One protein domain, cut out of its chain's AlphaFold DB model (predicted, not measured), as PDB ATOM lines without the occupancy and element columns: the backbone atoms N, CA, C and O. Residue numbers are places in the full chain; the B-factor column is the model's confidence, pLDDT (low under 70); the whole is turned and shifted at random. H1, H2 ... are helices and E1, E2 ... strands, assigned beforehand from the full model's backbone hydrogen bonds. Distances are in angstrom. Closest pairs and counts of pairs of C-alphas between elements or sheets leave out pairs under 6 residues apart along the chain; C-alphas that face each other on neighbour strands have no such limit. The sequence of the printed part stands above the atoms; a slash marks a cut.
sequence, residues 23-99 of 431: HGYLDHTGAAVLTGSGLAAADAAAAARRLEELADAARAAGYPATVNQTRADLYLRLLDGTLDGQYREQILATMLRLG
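AT A GLANCE: This is residues 23 to 99 of the 431 residues of an uncharacterized protein of Pseudonocardiaceae bacterium (UniProt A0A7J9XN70). The model is a two-lobed, open shape: a lone antiparallel hairpin of E1 and E2 at one side, and a lobe of three helices at the other, with H2 and H3 packed on the later part of the long helix H1. Residues 38 to 43, of which 41 to 43 belong to H1, stand free between the two lobes, and the hairpin is apart from H2 and H3. The printed part has 77 residues, with two named strands and then three named helices, in the order E1, E2, H1, H2, H3, and its class is mostly helix. It is only just compact, close to loose, with a radius of gyration of the C-alphas of 13.3 A, and the C-alphas span 32 by 31 by 20 A.

IN THESE COORDINATES: E1 is residues 23 to 26, 10.6 A from first to last C-alpha, and begins with C-alpha 23 at (222.637, 244.600, 178.420). E2 is residues 32 to 37, 16.0 A long. H1, the longest helix, is residues 41 to 60 and 28.2 A long, beginning with C-alpha 41 at (236.053, 234.207, 175.989). H2 is residues 67 to 79, 18.4 A long. H3 is residues 88 to 98, 15.5 A long, and ends with C-alpha 98 at (206.395, 222.646, 177.509).

HOW THE PARTS SIT: E1 and E2 form a hairpin, antiparallel with 157 degrees between their directions. The C-alphas of Gly 24 and Leu 34 face each other at 4.5 A. N 23 and O 35 are 2.8 A apart, and N 33 and O 25 are 2.8 A apart, both within hydrogen-bond range. E1 is apart from H1. H1 touches H2 with residues 51 to 59 alone, and the closest C-alphas are those of Ala 55 and Arg 71, 5.6 A apart. H1 and H2 run opposite ways at a steep tilt of 62 degrees. H1 touches H3 with residues 54 to 58 alone, and the closest C-alphas are those of Ala 58 and Leu 92, 5.6 A apart. H1 and H3 run the same way at a steep tilt of 58 degrees. H2 and H3 are close but not clearly touching and about perpendicular, at 77 degrees; their closest C-alphas, those of Leu 74 and Met 95, are 7.8 A apart. In H1, H2 and H3 every O i to N i+4 pair is within hydrogen-bond range.

THE WHOLE: The two C-alphas farthest apart are those of His 28 and Glu 89, at 37.4 A. The printed part has no cut. The links E1 to E2 and E2 to H1 are tight, those from H1 to H2 and from H2 to H3 are short, and no link is long. The mean pLDDT of the printed part is 92.1, and no printed residue is under 70.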
ATOM      1  N   HIS A  23     223.380 243.476 178.986       85.44
ATOM      2  CA  HIS A  23     222.637 244.600 178.420       85.44
ATOM      3  C   HIS A  23     221.386 244.101 177.713       85.44
ATOM      4  O   HIS A  23     221.423 243.081 177.024       85.44
ATOM      5  N   GLY A  24     220.297 244.841 177.867       87.81
ATOM      6  CA  GLY A  24     219.003 244.587 177.264       87.81
ATOM      7  C   GLY A  24     218.464 245.844 176.592       87.81
ATOM      8  O   GLY A  24     218.501 246.923 177.175       87.81
ATOM      9  N   TYR A  25     217.960 245.718 175.373       85.06
ATOM     10  CA  TYR A  25     217.305 246.815 174.656       85.06
ATOM     11  C   TYR A  25     216.262 246.259 173.687       85.06
ATOM     12  O   TYR A  25     216.290 245.075 173.353       85.06
ATOM     13  N   LEU A  26     215.327 247.100 173.250       86.56
ATOM     14  CA  LEU A  26     214.412 246.757 172.162       86.56
ATOM     15  C   LEU A  26     215.034 247.192 170.837       86.56
ATOM     16  O   LEU A  26     215.556 248.302 170.734       86.56
ATOM     17  N   ASP A  27     214.997 246.324 169.834       84.38
ATOM     18  CA  ASP A  27     215.356 246.704 168.475       84.38
ATOM     19  C   ASP A  27     214.223 247.498 167.798       84.38
ATOM     20  O   ASP A  27     213.146 247.717 168.356       84.38
ATOM     21  N   HIS A  28     214.461 247.930 166.560       83.31
ATOM     22  CA  HIS A  28     213.496 248.705 165.774       83.31
ATOM     23  C   HIS A  28     212.182 247.959 165.468       83.31
ATOM     24  O   HIS A  28     211.222 248.587 165.030       83.31
ATOM     25  N   THR A  29     212.124 246.640 165.677       89.88
ATOM     26  CA  THR A  29     210.910 245.824 165.520       89.88
ATOM     27  C   THR A  29     210.110 245.705 166.819       89.88
ATOM     28  O   THR A  29     208.991 245.195 166.809       89.88
ATOM     29  N   GLY A  30     210.660 246.181 167.941       84.94
ATOM     30  CA  GLY A  30     210.107 245.972 169.278       84.94
ATOM     31  C   GLY A  30     210.471 244.613 169.884       84.94
ATOM     32  O   GLY A  30     210.000 244.298 170.977       84.94
ATOM     33  N   ALA A  31     211.311 243.815 169.215       87.31
ATOM     34  CA  ALA A  31     211.865 242.590 169.775       87.31
ATOM     35  C   ALA A  31     213.014 242.917 170.740       87.31
ATOM     36  O   ALA A  31     213.776 243.862 170.535       87.31
ATOM     37  N   ALA A  32     213.147 242.137 171.813       89.19
ATOM     38  CA  ALA A  32     214.191 242.353 172.807       89.19
ATOM     39  C   ALA A  32     215.508 241.678 172.402       89.19
ATOM     40  O   ALA A  32     215.541 240.497 172.057       89.19
ATOM     41  N   VAL A  33     216.606 242.414 172.539       88.19
ATOM     42  CA  VAL A  33     217.970 241.885 172.530       88.19
ATOM     43  C   VAL A  33     218.450 241.799 173.971       88.19
ATOM     44  O   VAL A  33     218.353 242.777 174.704       88.19
ATOM     45  N   LEU A  34     218.998 240.649 174.363       90.88
ATOM     46  CA  LEU A  34     219.709 240.451 175.627       90.88
ATOM     47  C   LEU A  34     221.111 239.924 175.311       90.88
ATOM     48  O   LEU A  34     221.257 238.894 174.654       90.88
ATOM     49  N   THR A  35     222.149 240.639 175.735       89.44
ATOM     50  CA  THR A  35     223.533 240.341 175.349       89.44
ATOM     51  C   THR A  35     224.512 240.548 176.498       89.44
ATOM     52  O   THR A  35     224.371 241.470 177.296       89.44
ATOM     53  N   GLY A  36     225.521 239.683 176.590       90.31
ATOM     54  CA  GLY A  36     226.646 239.854 177.508       90.31
ATOM     55  C   GLY A  36     227.831 240.501 176.797       90.31
ATOM     56  O   GLY A  36     228.168 240.110 175.681       90.31
ATOM     57  N   SER A  37     228.498 241.455 177.444       89.12
ATOM     58  CA  SER A  37     229.698 242.113 176.917       89.12
ATOM     59  C   SER A  37     230.886 241.970 177.868       89.12
ATOM     60  O   SER A  37     230.723 241.806 179.077       89.12
ATOM     61  N   GLY A  38     232.101 241.967 177.309       87.19
ATOM     62  CA  GLY A  38     233.335 241.806 178.088       87.19
ATOM     63  C   GLY A  38     233.496 240.431 178.751       87.19
ATOM     64  O   GLY A  38     234.331 240.271 179.628       87.19
ATOM     65  N   LEU A  39     232.713 239.417 178.374       91.56
ATOM     66  CA  LEU A  39     232.801 238.092 178.992       91.56
ATOM     67  C   LEU A  39     234.166 237.436 178.734       91.56
ATOM     68  O   LEU A  39     234.755 237.585 177.660       91.56
ATOM     69  N   ALA A  40     234.647 236.642 179.694       90.19
ATOM     70  CA  ALA A  40     235.811 235.796 179.470       90.19
ATOM     71  C   ALA A  40     235.517 234.834 178.308       90.19
ATOM     72  O   ALA A  40     234.582 234.036 178.371       90.19
ATOM     73  N   ALA A  41     236.316 234.920 177.241       88.12
ATOM     74  CA  ALA A  41     236.053 234.207 175.989       88.12
ATOM     75  C   ALA A  41     235.857 232.690 176.172       88.12
ATOM     76  O   ALA A  41     234.994 232.100 175.530       88.12
ATOM     77  N   ALA A  42     236.606 232.068 177.088       85.38
ATOM     78  CA  ALA A  42     236.458 230.651 177.405       85.38
ATOM     79  C   ALA A  42     235.092 230.316 178.030       85.38
ATOM     80  O   ALA A  42     234.456 229.343 177.631       85.38
ATOM     81  N   ASP A  43     234.616 231.135 178.970       88.19
ATOM     82  CA  ASP A  43     233.324 230.924 179.626       88.19
ATOM     83  C   ASP A  43     232.164 231.162 178.650       88.19
ATOM     84  O   ASP A  43     231.222 230.370 178.599       88.19
ATOM     85  N   ALA A  44     232.267 232.201 177.814       91.38
ATOM     86  CA  ALA A  44     231.295 232.473 176.757       91.38
ATOM     87  C   ALA A  44     231.235 231.326 175.731       91.38
ATOM     88  O   ALA A  44     230.149 230.861 175.381       91.38
ATOM     89  N   ALA A  45     232.391 230.810 175.308       90.06
ATOM     90  CA  ALA A  45     232.473 229.671 174.399       90.06
ATOM     91  C   ALA A  45     231.922 228.380 175.026       90.06
ATOM     92  O   ALA A  45     231.230 227.617 174.350       90.06
ATOM     93  N   ALA A  46     232.178 228.133 176.314       88.69
ATOM     94  CA  ALA A  46     231.633 226.981 177.028       88.69
ATOM     95  C   ALA A  46     230.102 227.059 177.156       88.69
ATOM     96  O   ALA A  46     229.413 226.061 176.927       88.69
ATOM     97  N   ALA A  47     229.562 228.242 177.468       90.62
ATOM     98  CA  ALA A  47     228.124 228.484 177.529       90.62
ATOM     99  C   ALA A  47     227.455 228.302 176.156       90.62
ATOM    100  O   ALA A  47     226.445 227.603 176.052       90.62
ATOM    101  N   ALA A  48     228.051 228.853 175.095       90.94
ATOM    102  CA  ALA A  48     227.563 228.674 173.731       90.94
ATOM    103  C   ALA A  48     227.577 227.198 173.311       90.94
ATOM    104  O   ALA A  48     226.571 226.700 172.811       90.94
ATOM    105  N   ARG A  49     228.663 226.463 173.595       88.38
ATOM    106  CA  ARG A  49     228.745 225.023 173.304       88.38
ATOM    107  C   ARG A  49     227.657 224.234 174.028       88.38
ATOM    108  O   ARG A  49     227.030 223.365 173.431       88.38
ATOM    109  N   ARG A  50     227.404 224.542 175.305       90.56
ATOM    110  CA  ARG A  50     226.308 223.924 176.063       90.56
ATOM    111  C   ARG A  50     224.957 224.178 175.396       90.56
ATOM    112  O   ARG A  50     224.169 223.244 175.265       90.56
ATOM    113  N   LEU A  51     224.693 225.419 174.991       93.06
ATOM    114  CA  LEU A  51     223.441 225.793 174.336       93.06
ATOM    115  C   LEU A  51     223.269 225.068 172.994       93.06
ATOM    116  O   LEU A  51     222.189 224.550 172.718       93.06
ATOM    117  N   GLU A  52     224.328 224.989 172.187       90.31
ATOM    118  CA  GLU A  52     224.332 224.252 170.920       90.31
ATOM    119  C   GLU A  52     224.047 222.761 171.128       90.31
ATOM    120  O   GLU A  52     223.145 222.222 170.493       90.31
ATOM    121  N   GLU A  53     224.739 222.111 172.065       89.94
ATOM    122  CA  GLU A  53     224.549 220.682 172.336       89.94
ATOM    123  C   GLU A  53     223.153 220.353 172.867       89.94
ATOM    124  O   GLU A  53     222.584 219.319 172.511       89.94
ATOM    125  N   LEU A  54     222.585 221.219 173.713       93.88
ATOM    126  CA  LEU A  54     221.212 221.065 174.190       93.88
ATOM    127  C   LEU A  54     220.201 221.279 173.062       93.88
ATOM    128  O   LEU A  54     219.240 220.517 172.971       93.88
ATOM    129  N   ALA A  55     220.419 222.265 172.190       95.56
ATOM    130  CA  ALA A  55     219.532 222.526 171.062       95.56
ATOM    131  C   ALA A  55     219.540 221.368 170.056       95.56
ATOM    132  O   ALA A  55     218.476 220.905 169.643       95.56
ATOM    133  N   ASP A  56     220.720 220.851 169.714       92.31
ATOM    134  CA  ASP A  56     220.863 219.698 168.824       92.31
ATOM    135  C   ASP A  56     220.202 218.452 169.424       92.31
ATOM    136  O   ASP A  56     219.483 217.731 168.730       92.31
ATOM    137  N   ALA A  57     220.380 218.221 170.728       94.12
ATOM    138  CA  ALA A  57     219.752 217.107 171.429       94.12
ATOM    139  C   ALA A  57     218.223 217.241 171.506       94.12
ATOM    140  O   ALA A  57     217.519 216.263 171.266       94.12
ATOM    141  N   ALA A  58     217.700 218.437 171.780       95.62
ATOM    142  CA  ALA A  58     216.261 218.697 171.797       95.62
ATOM    143  C   ALA A  58     215.640 218.471 170.414       95.62
ATOM    144  O   ALA A  58     214.614 217.803 170.291       95.62
ATOM    145  N   ARG A  59     216.303 218.943 169.352       93.94
ATOM    146  CA  ARG A  59     215.872 218.696 167.972       93.94
ATOM    147  C   ARG A  59     215.914 217.219 167.601       93.94
ATOM    148  O   ARG A  59     214.962 216.721 167.009       93.94
ATOM    149  N   ALA A  60     216.982 216.511 167.964       93.81
ATOM    150  CA  ALA A  60     217.086 215.070 167.744       93.81
ATOM    151  C   ALA A  60     215.998 214.286 168.500       93.81
ATOM    152  O   ALA A  60     215.547 213.251 168.017       93.81
ATOM    153  N   ALA A  61     215.545 214.802 169.646       95.19
ATOM    154  CA  ALA A  61     214.439 214.253 170.424       95.19
ATOM    155  C   ALA A  61     213.040 214.661 169.908       95.19
ATOM    156  O   ALA A  61     212.039 214.257 170.493       95.19
ATOM    157  N   GLY A  62     212.953 215.429 168.813       94.62
ATOM    158  CA  GLY A  62     211.690 215.783 168.158       94.62
ATOM    159  C   GLY A  62     211.079 217.121 168.578       94.62
ATOM    160  O   GLY A  62     209.888 217.326 168.359       94.62
ATOM    161  N   TYR A  63     211.852 218.039 169.170       94.94
ATOM    162  CA  TYR A  63     211.353 219.377 169.505       94.94
ATOM    163  C   TYR A  63     210.895 220.138 168.241       94.94
ATOM    164  O   TYR A  63     211.698 220.297 167.314       94.94
ATOM    165  N   PRO A  64     209.633 220.611 168.168       94.31
ATOM    166  CA  PRO A  64     209.023 221.083 166.925       94.31
ATOM    167  C   PRO A  64     209.340 222.562 166.640       94.31
ATOM    168  O   PRO A  64     208.439 223.391 166.546       94.31
ATOM    169  N   ALA A  65     210.625 222.903 166.518       92.31
ATOM    170  CA  ALA A  65     211.077 224.259 166.214       92.31
ATOM    171  C   ALA A  65     212.348 224.269 165.348       92.31
ATOM    172  O   ALA A  65     213.083 223.280 165.242       92.31
ATOM    173  N   THR A  66     212.646 225.415 164.731       91.75
ATOM    174  CA  THR A  66     213.924 225.621 164.030       91.75
ATOM    175  C   THR A  66     215.109 225.586 165.010       91.75
ATOM    176  O   THR A  66     214.928 225.677 166.226       91.75
ATOM    177  N   VAL A  67     216.354 225.482 164.506       88.88
ATOM    178  CA  VAL A  67     217.550 225.534 165.382       88.88
ATOM    179  C   VAL A  67     217.551 226.827 166.201       88.88
ATOM    180  O   VAL A  67     217.772 226.791 167.407       88.88
ATOM    181  N   ASN A  68     217.296 227.961 165.549       91.38
ATOM    182  CA  ASN A  68     217.384 229.271 166.188       91.38
ATOM    183  C   ASN A  68     216.282 229.459 167.235       91.38
ATOM    184  O   ASN A  68     216.588 229.896 168.339       91.38
ATOM    185  N   GLN A  69     215.049 229.040 166.937       94.56
ATOM    186  CA  GLN A  69     213.958 229.036 167.919       94.56
ATOM    187  C   GLN A  69     214.283 228.125 169.111       94.56
ATOM    188  O   GLN A  69     214.183 228.555 170.250       94.56
ATOM    189  N   THR A  70     214.780 226.905 168.867       96.19
ATOM    190  CA  THR A  70     215.165 225.977 169.949       96.19
ATOM    191  C   THR A  70     216.241 226.578 170.860       96.19
ATOM    192  O   THR A  70     216.171 226.444 172.081       96.19
ATOM    193  N   ARG A  71     217.243 227.256 170.281       96.31
ATOM    194  CA  ARG A  71     218.295 227.951 171.040       96.31
ATOM    195  C   ARG A  71     217.736 229.123 171.843       96.31
ATOM    196  O   ARG A  71     218.123 229.273 172.995       96.31
ATOM    197  N   ALA A  72     216.841 229.922 171.264       95.56
ATOM    198  CA  ALA A  72     216.195 231.034 171.959       95.56
ATOM    199  C   ALA A  72     215.326 230.543 173.131       95.56
ATOM    200  O   ALA A  72     215.437 231.067 174.236       95.56
ATOM    201  N   ASP A  73     214.545 229.480 172.924       96.75
ATOM    202  CA  ASP A  73     213.714 228.867 173.963       96.75
ATOM    203  C   ASP A  73     214.558 228.328 175.123       96.75
ATOM    204  O   ASP A  73     214.251 228.577 176.289       96.75
ATOM    205  N   LEU A  74     215.648 227.614 174.813       96.94
ATOM    206  CA  LEU A  74     216.605 227.145 175.820       96.94
ATOM    207  C   LEU A  74     217.266 228.309 176.557       96.94
ATOM    208  O   LEU A  74     217.393 228.254 177.774       96.94
ATOM    209  N   TYR A  75     217.693 229.343 175.831       95.94
ATOM    210  CA  TYR A  75     218.332 230.524 176.404       95.94
ATOM    211  C   TYR A  75     217.422 231.205 177.428       95.94
ATOM    212  O   TYR A  75     217.838 231.417 178.564       95.94
ATOM    213  N   LEU A  76     216.165 231.468 177.063       95.94
ATOM    214  CA  LEU A  76     215.193 232.090 177.960       95.94
ATOM    215  C   LEU A  76     214.892 231.202 179.169       95.94
ATOM    216  O   LEU A  76     214.959 231.677 180.297       95.94
ATOM    217  N   ARG A  77     214.673 229.900 178.957       96.69
ATOM    218  CA  ARG A  77     214.341 228.956 180.038       96.69
ATOM    219  C   ARG A  77     215.495 228.637 180.991       96.69
ATOM    220  O   ARG A  77     215.276 228.157 182.101       96.69
ATOM    221  N   LEU A  78     216.735 228.837 180.543       94.06
ATOM    222  CA  LEU A  78     217.917 228.777 181.403       94.06
ATOM    223  C   LEU A  78     218.060 230.046 182.251       94.06
ATOM    224  O   LEU A  78     218.629 229.973 183.332       94.06
ATOM    225  N   LEU A  79     217.585 231.197 181.768       94.06
ATOM    226  CA  LEU A  79     217.716 232.481 182.464       94.06
ATOM    227  C   LEU A  79     216.514 232.824 183.352       94.06
ATOM    228  O   LEU A  79     216.686 233.526 184.343       94.06
ATOM    229  N   ASP A  80     215.319 232.336 183.022       94.12
ATOM    230  CA  ASP A  80     214.105 232.520 183.831       94.12
ATOM    231  C   ASP A  80     213.979 231.512 184.992       94.12
ATOM    232  O   ASP A  80     213.044 231.591 185.789       94.12
ATOM    233  N   GLY A  81     214.924 230.570 185.091       94.62
ATOM    234  CA  GLY A  81     214.994 229.543 186.129       94.62
ATOM    235  C   GLY A  81     214.163 228.283 185.864       94.62
ATOM    236  O   GLY A  81     214.218 227.336 186.649       94.62
ATOM    237  N   THR A  82     213.430 228.197 184.746       95.75
ATOM    238  CA  THR A  82     212.612 227.022 184.379       95.75
ATOM    239  C   THR A  82     213.433 225.731 184.330       95.75
ATOM    240  O   THR A  82     212.916 224.644 184.605       95.75
ATOM    241  N   LEU A  83     214.711 225.830 183.959       95.00
ATOM    242  CA  LEU A  83     215.633 224.703 183.804       95.00
ATOM    243  C   LEU A  83     216.673 224.602 184.932       95.00
ATOM    244  O   LEU A  83     217.596 223.787 184.834       95.00
ATOM    245  N   ASP A  84     216.532 225.386 186.002       92.75
ATOM    246  CA  ASP A  84     217.508 225.415 187.090       92.75
ATOM    247  C   ASP A  84     217.619 224.065 187.803       92.75
ATOM    248  O   ASP A  84     216.634 223.384 188.092       92.75
ATOM    249  N   GLY A  85     218.862 223.655 188.069       87.50
ATOM    250  CA  GLY A  85     219.176 222.385 188.726       87.50
ATOM    251  C   GLY A  85     218.881 221.131 187.894       87.50
ATOM    252  O   GLY A  85     219.124 220.027 188.379       87.50
ATOM    253  N   GLN A  86     218.395 221.268 186.656       92.38
ATOM    254  CA  GLN A  86     218.094 220.125 185.799       92.38
ATOM    255  C   GLN A  86     219.339 219.637 185.052       92.38
ATOM    256  O   GLN A  86     220.107 220.420 184.483       92.38
ATOM    257  N   TYR A  87     219.527 218.317 185.003       89.00
ATOM    258  CA  TYR A  87     220.533 217.698 184.138       89.00
ATOM    259  C   TYR A  87     219.997 217.500 182.714       89.00
ATOM    260  O   TYR A  87     218.812 217.682 182.442       89.00
ATOM    261  N   ARG A  88     220.879 217.114 181.784       91.06
ATOM    262  CA  ARG A  88     220.587 217.041 180.341       91.06
ATOM    263  C   ARG A  88     219.244 216.381 180.010       91.06
ATOM    264  O   ARG A  88     218.424 217.015 179.362       91.06
ATOM    265  N   GLU A  89     218.995 215.153 180.464       93.44
ATOM    266  CA  GLU A  89     217.751 214.445 180.110       93.44
ATOM    267  C   GLU A  89     216.501 215.106 180.703       93.44
ATOM    268  O   GLU A  89     215.450 215.119 180.067       93.44
ATOM    269  N   GLN A  90     216.610 215.708 181.893       95.62
ATOM    270  CA  GLN A  90     215.514 216.477 182.490       95.62
ATOM    271  C   GLN A  90     215.221 217.739 181.681       95.62
ATOM    272  O   GLN A  90     214.056 218.018 181.409       95.62
ATOM    273  N   ILE A  91     216.264 218.447 181.231       96.25
ATOM    274  CA  ILE A  91     216.117 219.608 180.348       96.25
ATOM    275  C   ILE A  91     215.373 219.199 179.074       96.25
ATOM    276  O   ILE A  91     214.399 219.851 178.707       96.25
ATOM    277  N   LEU A  92     215.776 218.100 178.426       96.56
ATOM    278  CA  LEU A  92     215.126 217.616 177.202       96.56
ATOM    279  C   LEU A  92     213.656 217.250 177.440       96.56
ATOM    280  O   LEU A  92     212.786 217.675 176.679       96.56
ATOM    281  N   ALA A  93     213.362 216.523 178.518       96.94
ATOM    282  CA  ALA A  93     211.995 216.166 178.884       96.94
ATOM    283  C   ALA A  93     211.132 217.403 179.184       96.94
ATOM    284  O   ALA A  93     209.989 217.487 178.731       96.94
ATOM    285  N   THR A  94     211.673 218.384 179.911       97.38
ATOM    286  CA  THR A  94     210.989 219.649 180.210       97.38
ATOM    287  C   THR A  94     210.735 220.456 178.939       97.38
ATOM    288  O   THR A  94     209.620 220.940 178.751       97.38
ATOM    289  N   MET A  95     211.718 220.545 178.040       97.31
ATOM    290  CA  MET A  95     211.570 221.212 176.745       97.31
ATOM    291  C   MET A  95     210.433 220.595 175.928       97.31
ATOM    292  O   MET A  95     209.516 221.312 175.535       97.31
ATOM    293  N   LEU A  96     210.440 219.271 175.737       96.44
ATOM    294  CA  LEU A  96     209.398 218.559 174.986       96.44
ATOM    295  C   LEU A  96     208.009 218.692 175.624       96.44
ATOM    296  O   LEU A  96     207.025 218.839 174.908       96.44
ATOM    297  N   ARG A  97     207.924 218.670 176.962       96.69
ATOM    298  CA  ARG A  97     206.658 218.823 177.697       96.69
ATOM    299  C   ARG A  97     206.047 220.213 177.525       96.69
ATOM    300  O   ARG A  97     204.833 220.321 177.418       96.69
ATOM    301  N   LEU A  98     206.868 221.261 177.573       95.69
ATOM    302  CA  LEU A  98     206.395 222.646 177.509       95.69
ATOM    303  C   LEU A  98     206.192 223.144 176.069       95.69
ATOM    304  O   LEU A  98     205.446 224.095 175.868       95.69
ATOM    305  N   GLY A  99     206.846 222.521 175.081       94.19
ATOM    306  CA  GLY A  99     206.792 222.943 173.679       94.19
ATOM    307  C   GLY A  99     207.463 224.303 173.415       94.19
ATOM    308  O   GLY A  99     208.050 224.875 174.340       94.19
TER     309      GLY A  99